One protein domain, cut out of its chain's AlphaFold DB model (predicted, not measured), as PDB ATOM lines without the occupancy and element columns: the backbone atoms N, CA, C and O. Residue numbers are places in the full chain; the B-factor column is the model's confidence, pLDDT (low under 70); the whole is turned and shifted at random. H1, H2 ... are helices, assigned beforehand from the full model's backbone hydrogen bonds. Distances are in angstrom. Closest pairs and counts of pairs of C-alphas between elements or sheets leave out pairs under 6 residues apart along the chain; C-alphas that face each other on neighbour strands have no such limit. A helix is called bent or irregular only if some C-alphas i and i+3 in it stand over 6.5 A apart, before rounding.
ATOM      1  N   THR A  24     222.426 150.909 142.155       49.66
ATOM      2  CA  THR A  24     221.786 152.221 142.019       49.66
ATOM      3  C   THR A  24     222.734 153.361 142.384       49.66
ATOM      4  O   THR A  24     222.899 154.284 141.592       49.66
ATOM      5  N   GLU A  25     223.448 153.281 143.502       53.56
ATOM      6  CA  GLU A  25     224.331 154.361 143.966       53.56
ATOM      7  C   GLU A  25     225.566 154.556 143.084       53.56
ATOM      8  O   GLU A  25     225.932 155.689 142.782       53.56
ATOM      9  N   ASN A  26     226.153 153.466 142.575       72.69
ATOM     10  CA  ASN A  26     227.236 153.528 141.582       72.69
ATOM     11  C   ASN A  26     226.773 154.272 140.316       72.69
ATOM     12  O   ASN A  26     227.535 155.012 139.696       72.69
ATOM     13  N   LEU A  27     225.499 154.104 139.945       73.00
ATOM     14  CA  LEU A  27     224.894 154.808 138.821       73.00
ATOM     15  C   LEU A  27     224.622 156.283 139.147       73.00
ATOM     16  O   LEU A  27     224.902 157.111 138.288       73.00
ATOM     17  N   LYS A  28     224.175 156.638 140.361       88.69
ATOM     18  CA  LYS A  28     224.032 158.046 140.795       88.69
ATOM     19  C   LYS A  28     225.374 158.782 140.788       88.69
ATOM     20  O   LYS A  28     225.489 159.828 140.154       88.69
ATOM     21  N   GLU A  29     226.405 158.201 141.413       84.06
ATOM     22  CA  GLU A  29     227.776 158.737 141.388       84.06
ATOM     23  C   GLU A  29     228.255 158.924 139.943       84.06
ATOM     24  O   GLU A  29     228.754 159.985 139.582       84.06
ATOM     25  N   ARG A  30     228.017 157.934 139.075       83.81
ATOM     26  CA  ARG A  30     228.373 158.003 137.653       83.81
ATOM     27  C   ARG A  30     227.584 159.061 136.867       83.81
ATOM     28  O   ARG A  30     228.141 159.617 135.924       83.81
ATOM     29  N   ILE A  31     226.323 159.332 137.206       89.94
ATOM     30  CA  ILE A  31     225.521 160.411 136.597       89.94
ATOM     31  C   ILE A  31     226.117 161.767 136.973       89.94
ATOM     32  O   ILE A  31     226.355 162.588 136.087       89.94
ATOM     33  N   ALA A  32     226.421 161.970 138.257       90.19
ATOM     34  CA  ALA A  32     227.057 163.187 138.751       90.19
ATOM     35  C   ALA A  32     228.468 163.390 138.160       90.19
ATOM     36  O   ALA A  32     228.778 164.491 137.712       90.19
ATOM     37  N   ASP A  33     229.286 162.333 138.079       87.12
ATOM     38  CA  ASP A  33     230.621 162.354 137.457       87.12
ATOM     39  C   ASP A  33     230.565 162.689 135.952       87.12
ATOM     40  O   ASP A  33     231.429 163.399 135.441       87.12
ATOM     41  N   LEU A  34     229.581 162.146 135.219       89.31
ATOM     42  CA  LEU A  34     229.501 162.258 133.754       89.31
ATOM     43  C   LEU A  34     228.817 163.545 133.276       89.31
ATOM     44  O   LEU A  34     229.191 164.087 132.235       89.31
ATOM     45  N   HIS A  35     227.792 164.008 133.993       92.75
ATOM     46  CA  HIS A  35     226.956 165.136 133.573       92.75
ATOM     47  C   HIS A  35     227.102 166.377 134.462       92.75
ATOM     48  O   HIS A  35     226.720 167.462 134.027       92.75
ATOM     49  N   GLY A  36     227.667 166.239 135.664       94.69
ATOM     50  CA  GLY A  36     227.716 167.272 136.698       94.69
ATOM     51  C   GLY A  36     226.590 167.122 137.726       94.69
ATOM     52  O   GLY A  36     225.505 166.623 137.417       94.69
ATOM     53  N   VAL A  37     226.842 167.574 138.958       93.12
ATOM     54  CA  VAL A  37     225.899 167.441 140.086       93.12
ATOM     55  C   VAL A  37     224.631 168.283 139.873       93.12
ATOM     56  O   VAL A  37     223.536 167.822 140.159       93.12
ATOM     57  N   ASP A  38     224.756 169.467 139.266       94.50
ATOM     58  CA  ASP A  38     223.632 170.381 138.983       94.50
ATOM     59  C   ASP A  38     222.930 170.110 137.633       94.50
ATOM     60  O   ASP A  38     222.155 170.934 137.125       94.50
ATOM     61  N   SER A  39     223.228 168.971 137.004       96.38
ATOM     62  CA  SER A  39     222.766 168.632 135.656       96.38
ATOM     63  C   SER A  39     221.302 168.185 135.612       96.38
ATOM     64  O   SER A  39     220.741 167.695 136.592       96.38
ATOM     65  N   GLU A  40     220.657 168.316 134.449       95.94
ATOM     66  CA  GLU A  40     219.279 167.834 134.263       95.94
ATOM     67  C   GLU A  40     219.127 166.312 134.494       95.94
ATOM     68  O   GLU A  40     218.119 165.922 135.081       95.94
ATOM     69  N   PRO A  41     220.093 165.439 134.131       97.00
ATOM     70  CA  PRO A  41     220.106 164.037 134.542       97.00
ATOM     71  C   PRO A  41     220.128 163.834 136.053       97.00
ATOM     72  O   PRO A  41     219.420 162.956 136.531       97.00
ATOM     73  N   MET A  42     220.881 164.636 136.809       96.81
ATOM     74  CA  MET A  42     220.920 164.497 138.266       96.81
ATOM     75  C   MET A  42     219.603 164.965 138.907       96.81
ATOM     76  O   MET A  42     218.999 164.224 139.673       96.81
ATOM     77  N   LYS A  43     219.034 166.091 138.454       96.75
ATOM     78  CA  LYS A  43     217.675 166.516 138.856       96.75
ATOM     79  C   LYS A  43     216.599 165.482 138.491       96.75
ATOM     80  O   LYS A  43     215.596 165.352 139.192       96.75
ATOM     81  N   ALA A  44     216.781 164.760 137.383       96.38
ATOM     82  CA  ALA A  44     215.899 163.669 136.975       96.38
ATOM     83  C   ALA A  44     216.017 162.447 137.903       96.38
ATOM     84  O   ALA A  44     215.012 161.776 138.129       96.38
ATOM     85  N   VAL A  45     217.205 162.182 138.459       96.50
ATOM     86  CA  VAL A  45     217.415 161.192 139.528       96.50
ATOM     87  C   VAL A  45     216.695 161.626 140.804       96.50
ATOM     88  O   VAL A  45     215.891 160.854 141.313       96.50
ATOM     89  N   ASP A  46     216.861 162.870 141.259       95.69
ATOM     90  CA  ASP A  46     216.199 163.359 142.480       95.69
ATOM     91  C   ASP A  46     214.662 163.270 142.381       95.69
ATOM     92  O   ASP A  46     213.975 162.829 143.306       95.69
ATOM     93  N   GLN A  47     214.100 163.635 141.221       96.19
ATOM     94  CA  GLN A  47     212.659 163.529 140.954       96.19
ATOM     95  C   GLN A  47     212.179 162.080 140.790       96.19
ATOM     96  O   GLN A  47     211.023 161.782 141.093       96.19
ATOM     97  N   LEU A  48     213.039 161.175 140.318       96.56
ATOM     98  CA  LEU A  48     212.765 159.741 140.279       96.56
ATOM     99  C   LEU A  48     212.759 159.146 141.690       96.56
ATOM    100  O   LEU A  48     211.854 158.385 142.012       96.56
ATOM    101  N   GLU A  49     213.724 159.506 142.533       94.50
ATOM    102  CA  GLU A  49     213.833 159.029 143.915       94.50
ATOM    103  C   GLU A  49     212.692 159.532 144.789       94.50
ATOM    104  O   GLU A  49     212.051 158.730 145.466       94.50
ATOM    105  N   SER A  50     212.379 160.829 144.717       94.94
ATOM    106  CA  SER A  50     211.215 161.419 145.387       94.94
ATOM    107  C   SER A  50     209.915 160.710 144.983       94.94
ATOM    108  O   SER A  50     209.100 160.360 145.835       94.94
ATOM    109  N   TYR A  51     209.762 160.384 143.694       95.31
ATOM    110  CA  TYR A  51     208.614 159.627 143.199       95.31
ATOM    111  C   TYR A  51     208.604 158.163 143.673       95.31
ATOM    112  O   TYR A  51     207.558 157.664 144.075       95.31
ATOM    113  N   VAL A  52     209.735 157.453 143.656       91.62
ATOM    114  CA  VAL A  52     209.824 156.052 144.121       91.62
ATOM    115  C   VAL A  52     209.603 155.936 145.633       91.62
ATOM    116  O   VAL A  52     209.019 154.955 146.088       91.62
ATOM    117  N   SER A  53     210.041 156.941 146.394       91.06
ATOM    118  CA  SER A  53     209.973 156.964 147.859       91.06
ATOM    119  C   SER A  53     208.605 157.392 148.399       91.06
ATOM    120  O   SER A  53     208.302 157.097 149.553       91.06
ATOM    121  N   ASP A  54     207.770 158.061 147.594       93.62
ATOM    122  CA  ASP A  54     206.401 158.425 147.970       93.62
ATOM    123  C   ASP A  54     205.500 157.173 148.101       93.62
ATOM    124  O   ASP A  54     205.226 156.497 147.100       93.62
ATOM    125  N   PRO A  55     204.938 156.870 149.290       89.38
ATOM    126  CA  PRO A  55     203.951 155.798 149.454       89.38
ATOM    127  C   PRO A  55     202.688 155.988 148.592       89.38
ATOM    128  O   PRO A  55     201.977 155.020 148.298       89.38
ATOM    129  N   GLY A  56     202.399 157.224 148.171       92.19
ATOM    130  CA  GLY A  56     201.368 157.580 147.201       92.19
ATOM    131  C   GLY A  56     201.612 157.014 145.800       92.19
ATOM    132  O   GLY A  56     200.648 156.694 145.101       92.19
ATOM    133  N   THR A  57     202.862 156.755 145.401       91.12
ATOM    134  CA  THR A  57     203.189 156.238 144.063       91.12
ATOM    135  C   THR A  57     202.569 154.875 143.783       91.12
ATOM    136  O   THR A  57     202.013 154.692 142.697       91.12
ATOM    137  N   LYS A  58     202.524 153.950 144.755       89.38
ATOM    138  CA  LYS A  58     201.820 152.659 144.585       89.38
ATOM    139  C   LYS A  58     200.290 152.803 144.489       89.38
ATOM    140  O   LYS A  58     199.607 151.873 144.070       89.38
ATOM    141  N   LYS A  59     199.742 153.974 144.838       90.38
ATOM    142  CA  LYS A  59     198.326 154.340 144.654       90.38
ATOM    143  C   LYS A  59     198.084 155.154 143.373       90.38
ATOM    144  O   LYS A  59     196.930 155.348 142.999       90.38
ATOM    145  N   SER A  60     199.136 155.604 142.684       91.62
ATOM    146  CA  SER A  60     199.033 156.444 141.487       91.62
ATOM    147  C   SER A  60     198.347 155.732 140.313       91.62
ATOM    148  O   SER A  60     198.485 154.522 140.109       91.62
ATOM    149  N   ALA A  61     197.663 156.509 139.467       91.56
ATOM    150  CA  ALA A  61     197.052 156.000 138.239       91.56
ATOM    151  C   ALA A  61     198.079 155.363 137.279       91.56
ATOM    152  O   ALA A  61     197.740 154.433 136.548       91.56
ATOM    153  N   TRP A  62     199.339 155.815 137.310       91.25
ATOM    154  CA  TRP A  62     200.424 155.262 136.498       91.25
ATOM    155  C   TRP A  62     200.908 153.902 137.000       91.25
ATOM    156  O   TRP A  62     201.046 152.987 136.190       91.25
ATOM    157  N   TYR A  63     201.083 153.731 138.315       93.06
ATOM    158  CA  TYR A  63     201.414 152.431 138.905       93.06
ATOM    159  C   TYR A  63     200.293 151.412 138.654       93.06
ATOM    160  O   TYR A  63     200.552 150.306 138.184       93.06
ATOM    161  N   TRP A  64     199.028 151.802 138.844       94.00
ATOM    162  CA  TRP A  64     197.881 150.948 138.510       94.00
ATOM    163  C   TRP A  64     197.735 150.680 137.005       94.00
ATOM    164  O   TRP A  64     197.344 149.581 136.606       94.00
ATOM    165  N   GLY A  65     198.069 151.651 136.154       93.38
ATOM    166  CA  GLY A  65     198.148 151.474 134.704       93.38
ATOM    167  C   GLY A  65     199.227 150.463 134.310       93.38
ATOM    168  O   GLY A  65     198.978 149.590 133.478       93.38
ATOM    169  N   PHE A  66     200.393 150.520 134.954       94.69
ATOM    170  CA  PHE A  66     201.462 149.543 134.779       94.69
ATOM    171  C   PHE A  66     201.069 148.162 135.316       94.69
ATOM    172  O   PHE A  66     201.211 147.185 134.589       94.69
ATOM    173  N   TYR A  67     200.447 148.064 136.494       95.00
ATOM    174  CA  TYR A  67     199.891 146.812 137.018       95.00
ATOM    175  C   TYR A  67     198.914 146.145 136.046       95.00
ATOM    176  O   TYR A  67     198.990 144.938 135.821       95.00
ATOM    177  N   LYS A  68     198.034 146.919 135.397       94.88
ATOM    178  CA  LYS A  68     197.153 146.395 134.341       94.88
ATOM    179  C   LYS A  68     197.952 145.833 133.155       94.88
ATOM    180  O   LYS A  68     197.574 144.783 132.642       94.88
ATOM    181  N   ARG A  69     199.074 146.456 132.762       92.62
ATOM    182  CA  ARG A  69     199.998 145.920 131.736       92.62
ATOM    183  C   ARG A  69     200.712 144.645 132.203       92.62
ATOM    184  O   ARG A  69     200.779 143.700 131.427       92.62
ATOM    185  N   VAL A  70     201.187 144.579 133.452       90.94
ATOM    186  CA  VAL A  70     201.817 143.374 134.034       90.94
ATOM    187  C   VAL A  70     200.806 142.224 134.121       90.94
ATOM    188  O   VAL A  70     201.090 141.118 133.678       90.94
ATOM    189  N   ARG A  71     199.577 142.475 134.587       92.38
ATOM    190  CA  ARG A  71     198.501 141.469 134.615       92.38
ATOM    191  C   ARG A  71     198.098 141.007 133.213       92.38
ATOM    192  O   ARG A  71     197.878 139.815 133.012       92.38
ATOM    193  N   PHE A  72     198.046 141.913 132.237       88.50
ATOM    194  CA  PHE A  72     197.838 141.552 130.834       88.50
ATOM    195  C   PHE A  72     199.006 140.718 130.276       88.50
ATOM    196  O   PHE A  72     198.777 139.739 129.574       88.50
ATOM    197  N   ALA A  73     200.248 141.021 130.660       82.31
ATOM    198  CA  ALA A  73     201.408 140.194 130.338       82.31
ATOM    199  C   ALA A  73     201.293 138.776 130.931       82.31
ATOM    200  O   ALA A  73     201.471 137.812 130.189       82.31
ATOM    201  N   MET A  74     200.889 138.623 132.200       85.06
ATOM    202  CA  MET A  74     200.602 137.305 132.799       85.06
ATOM    203  C   MET A  74     199.471 136.566 132.072       85.06
ATOM    204  O   MET A  74     199.515 135.348 131.931       85.06
ATOM    205  N   TRP A  75     198.462 137.289 131.580       81.06
ATOM    206  CA  TRP A  75     197.395 136.725 130.748       81.06
ATOM    207  C   TRP A  75     197.916 136.212 129.399       81.06
ATOM    208  O   TRP A  75     197.528 135.124 128.976       81.06
ATOM    209  N   CYS A  76     198.843 136.935 128.762       71.31
ATOM    210  CA  CYS A  76     199.494 136.498 127.528       71.31
ATOM    211  C   CYS A  76     200.476 135.329 127.722       71.31
ATOM    212  O   CYS A  76     200.594 134.504 126.819       71.31
ATOM    213  N   LEU A  77     201.207 135.279 128.841       65.69
ATOM    214  CA  LEU A  77     202.192 134.228 129.131       65.69
ATOM    215  C   LEU A  77     201.538 132.935 129.637       65.69
ATOM    216  O   LEU A  77     201.898 131.843 129.202       65.69
ATOM    217  N   TYR A  78     200.539 133.054 130.514       70.62
ATOM    218  CA  TYR A  78     199.886 131.924 131.177       70.62
ATOM    219  C   TYR A  78     198.366 131.937 130.918       70.62
ATOM    220  O   TYR A  78     197.563 132.077 131.846       70.62
ATOM    221  N   PRO A  79     197.908 131.776 129.658       65.88
ATOM    222  CA  PRO A  79     196.481 131.842 129.321       65.88
ATOM    223  C   PRO A  79     195.641 130.760 130.025       65.88
ATOM    224  O   PRO A  79     194.448 130.968 130.243       65.88
ATOM    225  N   HIS A  80     196.278 129.650 130.414       62.16
ATOM    226  CA  HIS A  80     195.701 128.514 131.139       62.16
ATOM    227  C   HIS A  80     195.612 128.716 132.664       62.16
ATOM    228  O   HIS A  80     194.902 127.969 133.332       62.16
ATOM    229  N   ALA A  81     196.320 129.696 133.233       60.41
ATOM    230  CA  ALA A  81     196.224 129.997 134.656       60.41
ATOM    231  C   ALA A  81     194.913 130.741 134.959       60.41
ATOM    232  O   ALA A  81     194.496 131.627 134.208       60.41
ATOM    233  N   GLY A  82     194.270 130.400 136.081       77.50
ATOM    234  CA  GLY A  82     193.067 131.090 136.551       77.50
ATOM    235  C   GLY A  82     193.310 132.589 136.757       77.50
ATOM    236  O   GLY A  82     194.432 133.023 137.017       77.50
ATOM    237  N   ASP A  83     192.262 133.406 136.646       84.00
ATOM    238  CA  ASP A  83     192.413 134.862 136.773       84.00
ATOM    239  C   ASP A  83     192.924 135.296 138.159       84.00
ATOM    240  O   ASP A  83     193.743 136.210 138.248       84.00
ATOM    241  N   SER A  84     192.547 134.578 139.221       81.94
ATOM    242  CA  SER A  84     193.114 134.732 140.567       81.94
ATOM    243  C   SER A  84     194.628 134.482 140.589       81.94
ATOM    244  O   SER A  84     195.374 135.333 141.066       81.94
ATOM    245  N   VAL A  85     195.086 133.374 139.998       72.06
ATOM    246  CA  VAL A  85     196.508 132.990 139.913       72.06
ATOM    247  C   VAL A  85     197.311 134.020 139.118       72.06
ATOM    248  O   VAL A  85     198.351 134.478 139.575       72.06
ATOM    249  N   ARG A  86     196.807 134.475 137.963       80.38
ATOM    250  CA  ARG A  86     197.468 135.531 137.171       80.38
ATOM    251  C   ARG A  86     197.494 136.881 137.877       80.38
ATOM    252  O   ARG A  86     198.452 137.632 137.733       80.38
ATOM    253  N   THR A  87     196.439 137.199 138.623       87.50
ATOM    254  CA  THR A  87     196.362 138.405 139.457       87.50
ATOM    255  C   THR A  87     197.366 138.328 140.606       87.50
ATOM    256  O   THR A  87     197.980 139.338 140.930       87.50
ATOM    257  N   GLN A  88     197.585 137.144 141.183       77.31
ATOM    258  CA  GLN A  88     198.636 136.903 142.170       77.31
ATOM    259  C   GLN A  88     200.036 137.040 141.551       77.31
ATOM    260  O   GLN A  88     200.795 137.883 142.015       77.31
ATOM    261  N   MET A  89     200.339 136.342 140.451       75.06
ATOM    262  CA  MET A  89     201.618 136.473 139.728       75.06
ATOM    263  C   MET A  89     201.923 137.932 139.357       75.06
ATOM    264  O   MET A  89     203.038 138.413 139.521       75.06
ATOM    265  N   ALA A  90     200.918 138.688 138.907       86.44
ATOM    266  CA  ALA A  90     201.085 140.104 138.584       86.44
ATOM    267  C   ALA A  90     201.363 140.990 139.812       86.44
ATOM    268  O   ALA A  90     201.951 142.059 139.655       86.44
ATOM    269  N   ARG A  91     200.932 140.583 141.015       86.00
ATOM    270  CA  ARG A  91     201.266 141.246 142.290       86.00
ATOM    271  C   ARG A  91     202.650 140.852 142.796       86.00
ATOM    272  O   ARG A  91     203.304 141.685 143.402       86.00
ATOM    273  N   GLU A  92     203.077 139.621 142.538       78.81
ATOM    274  CA  GLU A  92     204.419 139.134 142.867       78.81
ATOM    275  C   GLU A  92     205.469 139.852 141.999       78.81
ATOM    276  O   GLU A  92     206.379 140.478 142.530       78.81
ATOM    277  N   PHE A  93     205.287 139.885 140.674       81.50
ATOM    278  CA  PHE A  93     206.275 140.465 139.754       81.50
ATOM    279  C   PHE A  93     206.242 141.994 139.603       81.50
ATOM    280  O   PHE A  93     207.195 142.556 139.065       81.50
ATOM    281  N   ILE A  94     205.181 142.710 140.007       90.62
ATOM    282  CA  ILE A  94     205.143 144.172 139.787       90.62
ATOM    283  C   ILE A  94     206.239 144.912 140.556       90.62
ATOM    284  O   ILE A  94     206.837 145.825 139.988       90.62
ATOM    285  N   ASP A  95     206.521 144.522 141.799       81.12
ATOM    286  CA  ASP A  95     207.552 145.181 142.606       81.12
ATOM    287  C   ASP A  95     208.951 144.923 142.019       81.12
ATOM    288  O   ASP A  95     209.738 145.861 141.890       81.12
ATOM    289  N   ASP A  96     209.226 143.710 141.530       76.56
ATOM    290  CA  ASP A  96     210.472 143.382 140.822       76.56
ATOM    291  C   ASP A  96     210.641 144.195 139.530       76.56
ATOM    292  O   ASP A  96     211.703 144.770 139.280       76.56
ATOM    293  N   LEU A  97     209.587 144.299 138.713       82.06
ATOM    294  CA  LEU A  97     209.602 145.075 137.467       82.06
ATOM    295  C   LEU A  97     209.699 146.588 137.714       82.06
ATOM    296  O   LEU A  97     210.269 147.317 136.899       82.06
ATOM    297  N   PHE A  98     209.153 147.070 138.829       87.94
ATOM    298  CA  PHE A  98     209.271 148.456 139.275       87.94
ATOM    299  C   PHE A  98     210.704 148.767 139.737       87.94
ATOM    300  O   PHE A  98     211.293 149.743 139.271       87.94
ATOM    301  N   ASN A  99     211.296 147.897 140.560       80.75
ATOM    302  CA  ASN A  99     212.662 148.032 141.077       80.75
ATOM    303  C   ASN A  99     213.722 147.876 139.969       80.75
ATOM    304  O   ASN A  99     214.599 148.729 139.820       80.75
ATOM    305  N   GLY A 100     213.610 146.843 139.127       73.19
ATOM    306  CA  GLY A 100     214.445 146.685 137.931       73.19
ATOM    307  C   GLY A 100     214.266 147.852 136.956       73.19
ATOM    308  O   GLY A 100     215.236 148.367 136.398       73.19
ATOM    309  N   GLY A 101     213.037 148.362 136.847       84.81
ATOM    310  CA  GLY A 101     212.729 149.582 136.116       84.81
ATOM    311  C   GLY A 101     213.486 150.809 136.626       84.81
ATOM    312  O   GLY A 101     214.099 151.509 135.823       84.81
ATOM    313  N   TYR A 102     213.496 151.049 137.938       90.44
ATOM    314  CA  TYR A 102     214.264 152.124 138.578       90.44
ATOM    315  C   TYR A 102     215.764 152.018 138.259       90.44
ATOM    316  O   TYR A 102     216.347 152.978 137.746       90.44
ATOM    317  N   ILE A 103     216.363 150.831 138.419       82.19
ATOM    318  CA  ILE A 103     217.767 150.572 138.050       82.19
ATOM    319  C   ILE A 103     218.011 150.900 136.568       82.19
ATOM    320  O   ILE A 103     218.977 151.589 136.232       82.19
ATOM    321  N   ARG A 104     217.120 150.468 135.669       83.62
ATOM    322  CA  ARG A 104     217.232 150.712 134.222       83.62
ATOM    323  C   ARG A 104     217.138 152.201 133.857       83.62
ATOM    324  O   ARG A 104     217.791 152.629 132.901       83.62
ATOM    325  N   VAL A 105     216.383 153.012 134.608       92.38
ATOM    326  CA  VAL A 105     216.400 154.479 134.441       92.38
ATOM    327  C   VAL A 105     217.763 155.042 134.816       92.38
ATOM    328  O   VAL A 105     218.344 155.770 134.013       92.38
ATOM    329  N   LEU A 106     218.306 154.673 135.980       87.88
ATOM    330  CA  LEU A 106     219.627 155.137 136.412       87.88
ATOM    331  C   LEU A 106     220.720 154.728 135.411       87.88
ATOM    332  O   LEU A 106     221.545 155.553 135.032       87.88
ATOM    333  N   GLN A 107     220.681 153.501 134.883       84.81
ATOM    334  CA  GLN A 107     221.584 153.057 133.809       84.81
ATOM    335  C   GLN A 107     221.461 153.910 132.536       84.81
ATOM    336  O   GLN A 107     222.468 154.203 131.891       84.81
ATOM    337  N   SER A 108     220.241 154.322 132.181       88.31
ATOM    338  CA  SER A 108     219.972 155.154 131.000       88.31
ATOM    339  C   SER A 108     220.443 156.600 131.185       88.31
ATOM    340  O   SER A 108     220.952 157.202 130.240       88.31
ATOM    341  N   LEU A 109     220.297 157.149 132.395       92.44
ATOM    342  CA  LEU A 109     220.800 158.473 132.763       92.44
ATOM    343  C   LEU A 109     222.331 158.482 132.921       92.44
ATOM    344  O   LEU A 109     222.945 159.493 132.622       92.44
ATOM    345  N   ALA A 110     222.957 157.365 133.312       88.12
ATOM    346  CA  ALA A 110     224.412 157.214 133.475       88.12
ATOM    347  C   ALA A 110     225.201 157.003 132.158       88.12
ATOM    348  O   ALA A 110     226.406 156.703 132.182       88.12
ATOM    349  N   GLY A 111     224.525 157.079 131.010       87.44
ATOM    350  CA  GLY A 111     225.124 157.020 129.677       87.44
ATOM    351  C   GLY A 111     225.257 158.404 129.040       87.44
ATOM    352  O   GLY A 111     224.567 159.338 129.418       87.44
ATOM    353  N   GLU A 112     226.073 158.536 127.993       85.62
ATOM    354  CA  GLU A 112     226.339 159.819 127.304       85.62
ATOM    355  C   GLU A 112     225.066 160.559 126.836       85.62
ATOM    356  O   GLU A 112     225.024 161.786 126.787       85.62
ATOM    357  N   ASN A 113     223.991 159.819 126.535       90.25
ATOM    358  CA  ASN A 113     222.690 160.371 126.147       90.25
ATOM    359  C   ASN A 113     221.778 160.742 127.341       90.25
ATOM    360  O   ASN A 113     220.623 161.105 127.108       90.25
ATOM    361  N   GLY A 114     222.260 160.696 128.589       91.25
ATOM    362  CA  GLY A 114     221.483 160.974 129.801       91.25
ATOM    363  C   GLY A 114     220.755 162.317 129.747       91.25
ATOM    364  O   GLY A 114     219.549 162.368 129.978       91.25
ATOM    365  N   ASN A 115     221.440 163.378 129.300       94.00
ATOM    366  CA  ASN A 115     220.844 164.703 129.068       94.00
ATOM    367  C   ASN A 115     219.621 164.653 128.132       94.00
ATOM    368  O   ASN A 115     218.602 165.275 128.413       94.00
ATOM    369  N   ARG A 116     219.675 163.879 127.039       93.12
ATOM    370  CA  ARG A 116     218.546 163.741 126.099       93.12
ATOM    371  C   ARG A 116     217.384 162.956 126.706       93.12
ATOM    372  O   ARG A 116     216.231 163.282 126.439       93.12
ATOM    373  N   GLN A 117     217.679 161.931 127.506       92.50
ATOM    374  CA  GLN A 117     216.661 161.131 128.186       92.50
ATOM    375  C   GLN A 117     215.959 161.940 129.289       92.50
ATOM    376  O   GLN A 117     214.733 161.886 129.387       92.50
ATOM    377  N   ALA A 118     216.710 162.741 130.054       96.44
ATOM    378  CA  ALA A 118     216.171 163.684 131.029       96.44
ATOM    379  C   ALA A 118     215.300 164.757 130.354       96.44
ATOM    380  O   ALA A 118     214.139 164.914 130.726       96.44
ATOM    381  N   SER A 119     215.792 165.427 129.303       96.00
ATOM    382  CA  SER A 119     215.006 166.431 128.569       96.00
ATOM    383  C   SER A 119     213.705 165.861 127.998       96.00
ATOM    384  O   SER A 119     212.648 166.448 128.206       96.00
ATOM    385  N   PHE A 120     213.752 164.682 127.365       95.69
ATOM    386  CA  PHE A 120     212.559 163.998 126.848       95.69
ATOM    387  C   PHE A 120     211.548 163.664 127.956       95.69
ATOM    388  O   PHE A 120     210.344 163.840 127.776       95.69
ATOM    389  N   ALA A 121     212.020 163.182 129.111       95.81
ATOM    390  CA  ALA A 121     211.144 162.880 130.236       95.81
ATOM    391  C   ALA A 121     210.526 164.148 130.849       95.81
ATOM    392  O   ALA A 121     209.365 164.110 131.243       95.81
ATOM    393  N   LYS A 122     211.262 165.266 130.880       97.12
ATOM    394  CA  LYS A 122     210.803 166.574 131.376       97.12
ATOM    395  C   LYS A 122     209.753 167.207 130.458       97.12
ATOM    396  O   LYS A 122     208.729 167.681 130.938       97.12
ATOM    397  N   GLU A 123     209.985 167.166 129.147       96.31
ATOM    398  CA  GLU A 123     209.028 167.580 128.114       96.31
ATOM    399  C   GLU A 123     207.729 166.772 128.241       96.31
ATOM    400  O   GLU A 123     206.666 167.334 128.491       96.31
ATOM    401  N   ARG A 124     207.826 165.436 128.247       94.38
ATOM    402  CA  ARG A 124     206.660 164.557 128.411       94.38
ATOM    403  C   ARG A 124     205.963 164.675 129.766       94.38
ATOM    404  O   ARG A 124     204.753 164.480 129.827       94.38
ATOM    405  N   ALA A 125     206.684 164.986 130.839       95.81
ATOM    406  CA  ALA A 125     206.092 165.264 132.147       95.81
ATOM    407  C   ALA A 125     205.209 166.516 132.100       95.81
ATOM    408  O   ALA A 125     204.086 166.499 132.605       95.81
ATOM    409  N   LYS A 126     205.683 167.565 131.416       96.31
ATOM    410  CA  LYS A 126     204.930 168.799 131.179       96.31
ATOM    411  C   LYS A 126     203.712 168.559 130.280       96.31
ATOM    412  O   LYS A 126     202.605 168.889 130.691       96.31
ATOM    413  N   ASP A 127     203.897 167.937 129.113       95.12
ATOM    414  CA  ASP A 127     202.831 167.692 128.125       95.12
ATOM    415  C   ASP A 127     201.631 166.935 128.710       95.12
ATOM    416  O   ASP A 127     200.483 167.215 128.377       95.12
ATOM    417  N   TYR A 128     201.900 165.962 129.586       91.38
ATOM    418  CA  TYR A 128     200.875 165.114 130.201       91.38
ATOM    419  C   TYR A 128     200.503 165.553 131.625       91.38
ATOM    420  O   TYR A 128     199.679 164.892 132.249       91.38
ATOM    421  N   SER A 129     201.079 166.654 132.131       94.38
ATOM    422  CA  SER A 129     200.857 167.189 133.487       94.38
ATOM    423  C   SER A 129     201.043 166.143 134.600       94.38
ATOM    424  O   SER A 129     200.194 165.969 135.473       94.38
ATOM    425  N   VAL A 130     202.159 165.409 134.556       93.62
ATOM    426  CA  VAL A 130     202.472 164.282 135.457       93.62
ATOM    427  C   VAL A 130     203.890 164.392 136.032       93.62
ATOM    428  O   VAL A 130     204.753 164.993 135.395       93.62
ATOM    429  N   PRO A 131     204.185 163.789 137.201       95.69
ATOM    430  CA  PRO A 131     205.534 163.797 137.765       95.69
ATOM    431  C   PRO A 131     206.573 163.181 136.820       95.69
ATOM    432  O   PRO A 131     206.335 162.135 136.210       95.69
ATOM    433  N   MET A 132     207.767 163.774 136.754       96.38
ATOM    434  CA  MET A 132     208.851 163.289 135.891       96.38
ATOM    435  C   MET A 132     209.269 161.849 136.223       96.38
ATOM    436  O   MET A 132     209.474 161.054 135.308       96.38
ATOM    437  N   GLY A 133     209.287 161.470 137.508       95.69
ATOM    438  CA  GLY A 133     209.514 160.087 137.944       95.69
ATOM    439  C   GLY A 133     208.498 159.082 137.375       95.69
ATOM    440  O   GLY A 133     208.877 157.976 136.984       95.69
ATOM    441  N   ALA A 134     207.229 159.481 137.211       95.81
ATOM    442  CA  ALA A 134     206.205 158.644 136.582       95.81
ATOM    443  C   ALA A 134     206.512 158.396 135.096       95.81
ATOM    444  O   ALA A 134     206.406 157.265 134.618       95.81
ATOM    445  N   VAL A 135     206.946 159.432 134.370       96.56
ATOM    446  CA  VAL A 135     207.351 159.324 132.958       96.56
ATOM    447  C   VAL A 135     208.618 158.483 132.809       96.56
ATOM    448  O   VAL A 135     208.685 157.627 131.923       96.56
ATOM    449  N   LEU A 136     209.594 158.681 133.699       96.50
ATOM    450  CA  LEU A 136     210.851 157.934 133.729       96.50
ATOM    451  C   LEU A 136     210.647 156.437 133.999       96.50
ATOM    452  O   LEU A 136     211.387 155.636 133.440       96.50
ATOM    453  N   LEU A 137     209.646 156.026 134.782       95.75
ATOM    454  CA  LEU A 137     209.364 154.603 135.036       95.75
ATOM    455  C   LEU A 137     208.364 153.993 134.046       95.75
ATOM    456  O   LEU A 137     208.594 152.903 133.517       95.75
ATOM    457  N   PHE A 138     207.258 154.682 133.771       94.81
ATOM    458  CA  PHE A 138     206.071 154.104 133.128       94.81
ATOM    459  C   PHE A 138     205.741 154.686 131.744       94.81
ATOM    460  O   PHE A 138     204.851 154.171 131.051       94.81
ATOM    461  N   GLY A 139     206.445 155.746 131.336       90.00
ATOM    462  CA  GLY A 139     206.306 156.366 130.021       90.00
ATOM    463  C   GLY A 139     206.805 155.478 128.866       90.00
ATOM    464  O   GLY A 139     207.290 154.368 129.086       90.00
ATOM    465  N   PRO A 140     206.735 155.960 127.609       82.50
ATOM    466  CA  PRO A 140     207.098 155.168 126.422       82.50
ATOM    467  C   PRO A 140     208.563 154.705 126.372       82.50
ATOM    468  O   PRO A 140     208.873 153.721 125.709       82.50
ATOM    469  N   ARG A 141     209.462 155.413 127.068       85.75
ATOM    470  CA  ARG A 141     210.871 155.032 127.286       85.75
ATOM    471  C   ARG A 141     211.155 154.715 128.758       85.75
ATOM    472  O   ARG A 141     212.290 154.848 129.206       85.75
ATOM    473  N   GLY A 142     210.107 154.396 129.513       89.81
ATOM    474  CA  GLY A 142     210.173 154.248 130.954       89.81
ATOM    475  C   GLY A 142     210.846 152.942 131.365       89.81
ATOM    476  O   GLY A 142     210.610 151.902 130.747       89.81
ATOM    477  N   GLY A 143     211.670 152.986 132.412       84.44
ATOM    478  CA  GLY A 143     212.469 151.844 132.854       84.44
ATOM    479  C   GLY A 143     211.637 150.597 133.152       84.44
ATOM    480  O   GLY A 143     211.944 149.535 132.623       84.44
ATOM    481  N   ALA A 144     210.539 150.723 133.904       87.44
ATOM    482  CA  ALA A 144     209.670 149.591 134.249       87.44
ATOM    483  C   ALA A 144     208.920 149.037 133.023       87.44
ATOM    484  O   ALA A 144     208.722 147.831 132.898       87.44
ATOM    485  N   THR A 145     208.566 149.896 132.057       86.19
ATOM    486  CA  THR A 145     208.008 149.443 130.767       86.19
ATOM    487  C   THR A 145     209.035 148.637 129.969       86.19
ATOM    488  O   THR A 145     208.700 147.589 129.421       86.19
ATOM    489  N   MET A 146     210.294 149.080 129.939       80.06
ATOM    490  CA  MET A 146     211.384 148.354 129.280       80.06
ATOM    491  C   MET A 146     211.762 147.055 130.011       80.06
ATOM    492  O   MET A 146     212.121 146.080 129.351       80.06
ATOM    493  N   GLU A 147     211.642 147.015 131.340       77.12
ATOM    494  CA  GLU A 147     211.853 145.805 132.144       77.12
ATOM    495  C   GLU A 147     210.747 144.772 131.897       77.12
ATOM    496  O   GLU A 147     211.041 143.613 131.623       77.12
ATOM    497  N   LEU A 148     209.478 145.196 131.850       82.88
ATOM    498  CA  LEU A 148     208.356 144.326 131.481       82.88
ATOM    499  C   LEU A 148     208.520 143.732 130.072       82.88
ATOM    500  O   LEU A 148     208.195 142.567 129.857       82.88
ATOM    501  N   LEU A 149     209.040 144.502 129.109       74.75
ATOM    502  CA  LEU A 149     209.347 143.988 127.769       74.75
ATOM    503  C   LEU A 149     210.489 142.959 127.781       74.75
ATOM    504  O   LEU A 149     210.430 141.988 127.029       74.75
ATOM    505  N   HIS A 150     211.501 143.148 128.632       68.00
ATOM    506  CA  HIS A 150     212.597 142.191 128.798       68.00
ATOM    507  C   HIS A 150     212.108 140.894 129.465       68.00
ATOM    508  O   HIS A 150     212.330 139.814 128.923       68.00
ATOM    509  N   PHE A 151     211.350 141.002 130.558       71.94
ATOM    510  CA  PHE A 151     210.682 139.882 131.227       71.94
ATOM    511  C   PHE A 151     209.778 139.093 130.266       71.94
ATOM    512  O   PHE A 151     209.880 137.875 130.179       71.94
ATOM    513  N   LEU A 152     208.947 139.780 129.472       70.06
ATOM    514  CA  LEU A 152     208.099 139.152 128.451       70.06
ATOM    515  C   LEU A 152     208.900 138.399 127.381       70.06
ATOM    516  O   LEU A 152     208.418 137.390 126.867       70.06
ATOM    517  N   ALA A 153     210.082 138.891 127.005       57.88
ATOM    518  CA  ALA A 153     210.958 138.204 126.064       57.88
ATOM    519  C   ALA A 153     211.595 136.959 126.701       57.88
ATOM    520  O   ALA A 153     211.543 135.890 126.094       57.88
ATOM    521  N   ALA A 154     212.116 137.076 127.928       53.00
ATOM    522  CA  ALA A 154     212.686 135.962 128.682       53.00
ATOM    523  C   ALA A 154     211.648 134.852 128.924       53.00
ATOM    524  O   ALA A 154     211.855 133.719 128.499       53.00
ATOM    525  N   GLU A 155     210.479 135.175 129.484       59.22
ATOM    526  CA  GLU A 155     209.415 134.195 129.746       59.22
ATOM    527  C   GLU A 155     208.864 133.536 128.478       59.22
ATOM    528  O   GLU A 155     208.479 132.370 128.506       59.22
ATOM    529  N   ARG A 156     208.856 134.228 127.331       54.81
ATOM    530  CA  ARG A 156     208.506 133.584 126.053       54.81
ATOM    531  C   ARG A 156     209.577 132.595 125.606       54.81
ATOM    532  O   ARG A 156     209.223 131.505 125.172       54.81
ATOM    533  N   VAL A 157     210.857 132.934 125.753       44.09
ATOM    534  CA  VAL A 157     211.971 132.022 125.447       44.09
ATOM    535  C   VAL A 157     211.965 130.808 126.388       44.09
ATOM    536  O   VAL A 157     212.078 129.680 125.914       44.09
TER     537      VAL A 157
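This is residues 24 to 157 of the 756 residues of an uncharacterized protein of Planctomycetes bacterium B3_Pla (UniProt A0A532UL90). A long bent helix, H4, runs through an elongated body of helices: beside its second arm, H4b, lies the helical hairpin H1 and H2 at one end, with H5 across H2, and at the other end H3 crosses the first arm, H4a, while H7 runs side by side with H3. Short H6 sits in the middle, packed on H2, H3, H4b and H5. The 134 printed residues have seven named helices, H1 to H7, and no named strand; the class is all helix. The whole is compact, with a radius of gyration of the C-alphas of 15.5 A, and spans 50 by 31 by 23 A.

H4, residues 83 to 109, is the hub, touching six other helices. By its hydrogen bonds it was assigned as one helix, but it is bent: C-alphas 92 and 95 are 6.8 A apart, and arms H4a, residues 83 to 92, and H4b, residues 95 to 109, stand at a steep tilt of 45 degrees. H1, residues 24 to 35, H2, residues 40 to 53, and H4b form an up and down bundle, three helices or arms of which each runs against the one before it in the chain: H1 and H2, a helical hairpin, run opposite ways at a shallow tilt of 22 degrees, and H2 and H4b run opposite ways at a shallow tilt of 12 degrees. Residues 103 to 109 of H4b touch H1, closest at the C-alphas of Leu 27 and Leu 106, 5.8 A. H2 and H4b only just touch, with 3 pairs of C-alphas within 8 A, the closest being Pro 41 and Leu 109, 5.9 A. H5, residues 114 to 127, touches H2 at a steep tilt of 60 degrees, closest at the C-alphas of Pro 41 and Ala 118, 5.3 A. H6, residues 132 to 138, touches H2, closest at the C-alphas of Leu 48 and Gly 133, 4.0 A. H7, residues 143 to 157, touches H4b with residues 143 to 148 alone, at 63 degrees, a steep tilt; the closest C-alphas, Gly 101 and Ala 144, are 3.6 A apart. H3, residues 61 to 77, touches H4a, closest at the C-alphas of Arg 71 and Ala 90, 4.9 A. H3 and H7 touch at a shallow tilt of 7 degrees, the same way, closest at the C-alphas of Ala 73 and Leu 152, 7.0 A. H4a and H7 are apart. In H1, H2, H3, H4a, H4b, H5, H6 and H7 every O i to N i+4 pair is within hydrogen-bond range.

H1 begins at C-alpha 24 (221.786, 152.221, 142.019) and is 16.3 A long; H2 is 19.7 A. H3 is 24.2 A, H4a 14.1 A and H4b 21.2 A. H5 is 19.9 A and H6 10.0 A. H7, 21.2 A, ends at C-alpha 157 (211.971, 132.022, 125.447).

The C-alphas farthest apart, Asp 38 and His 80, are 50.9 A apart. The printed part has no cut and no long link. Mean pLDDT of the printed part is 86.0; residues 24 to 25, 77, 79 to 81, 150 and 153 to 157 are under 70.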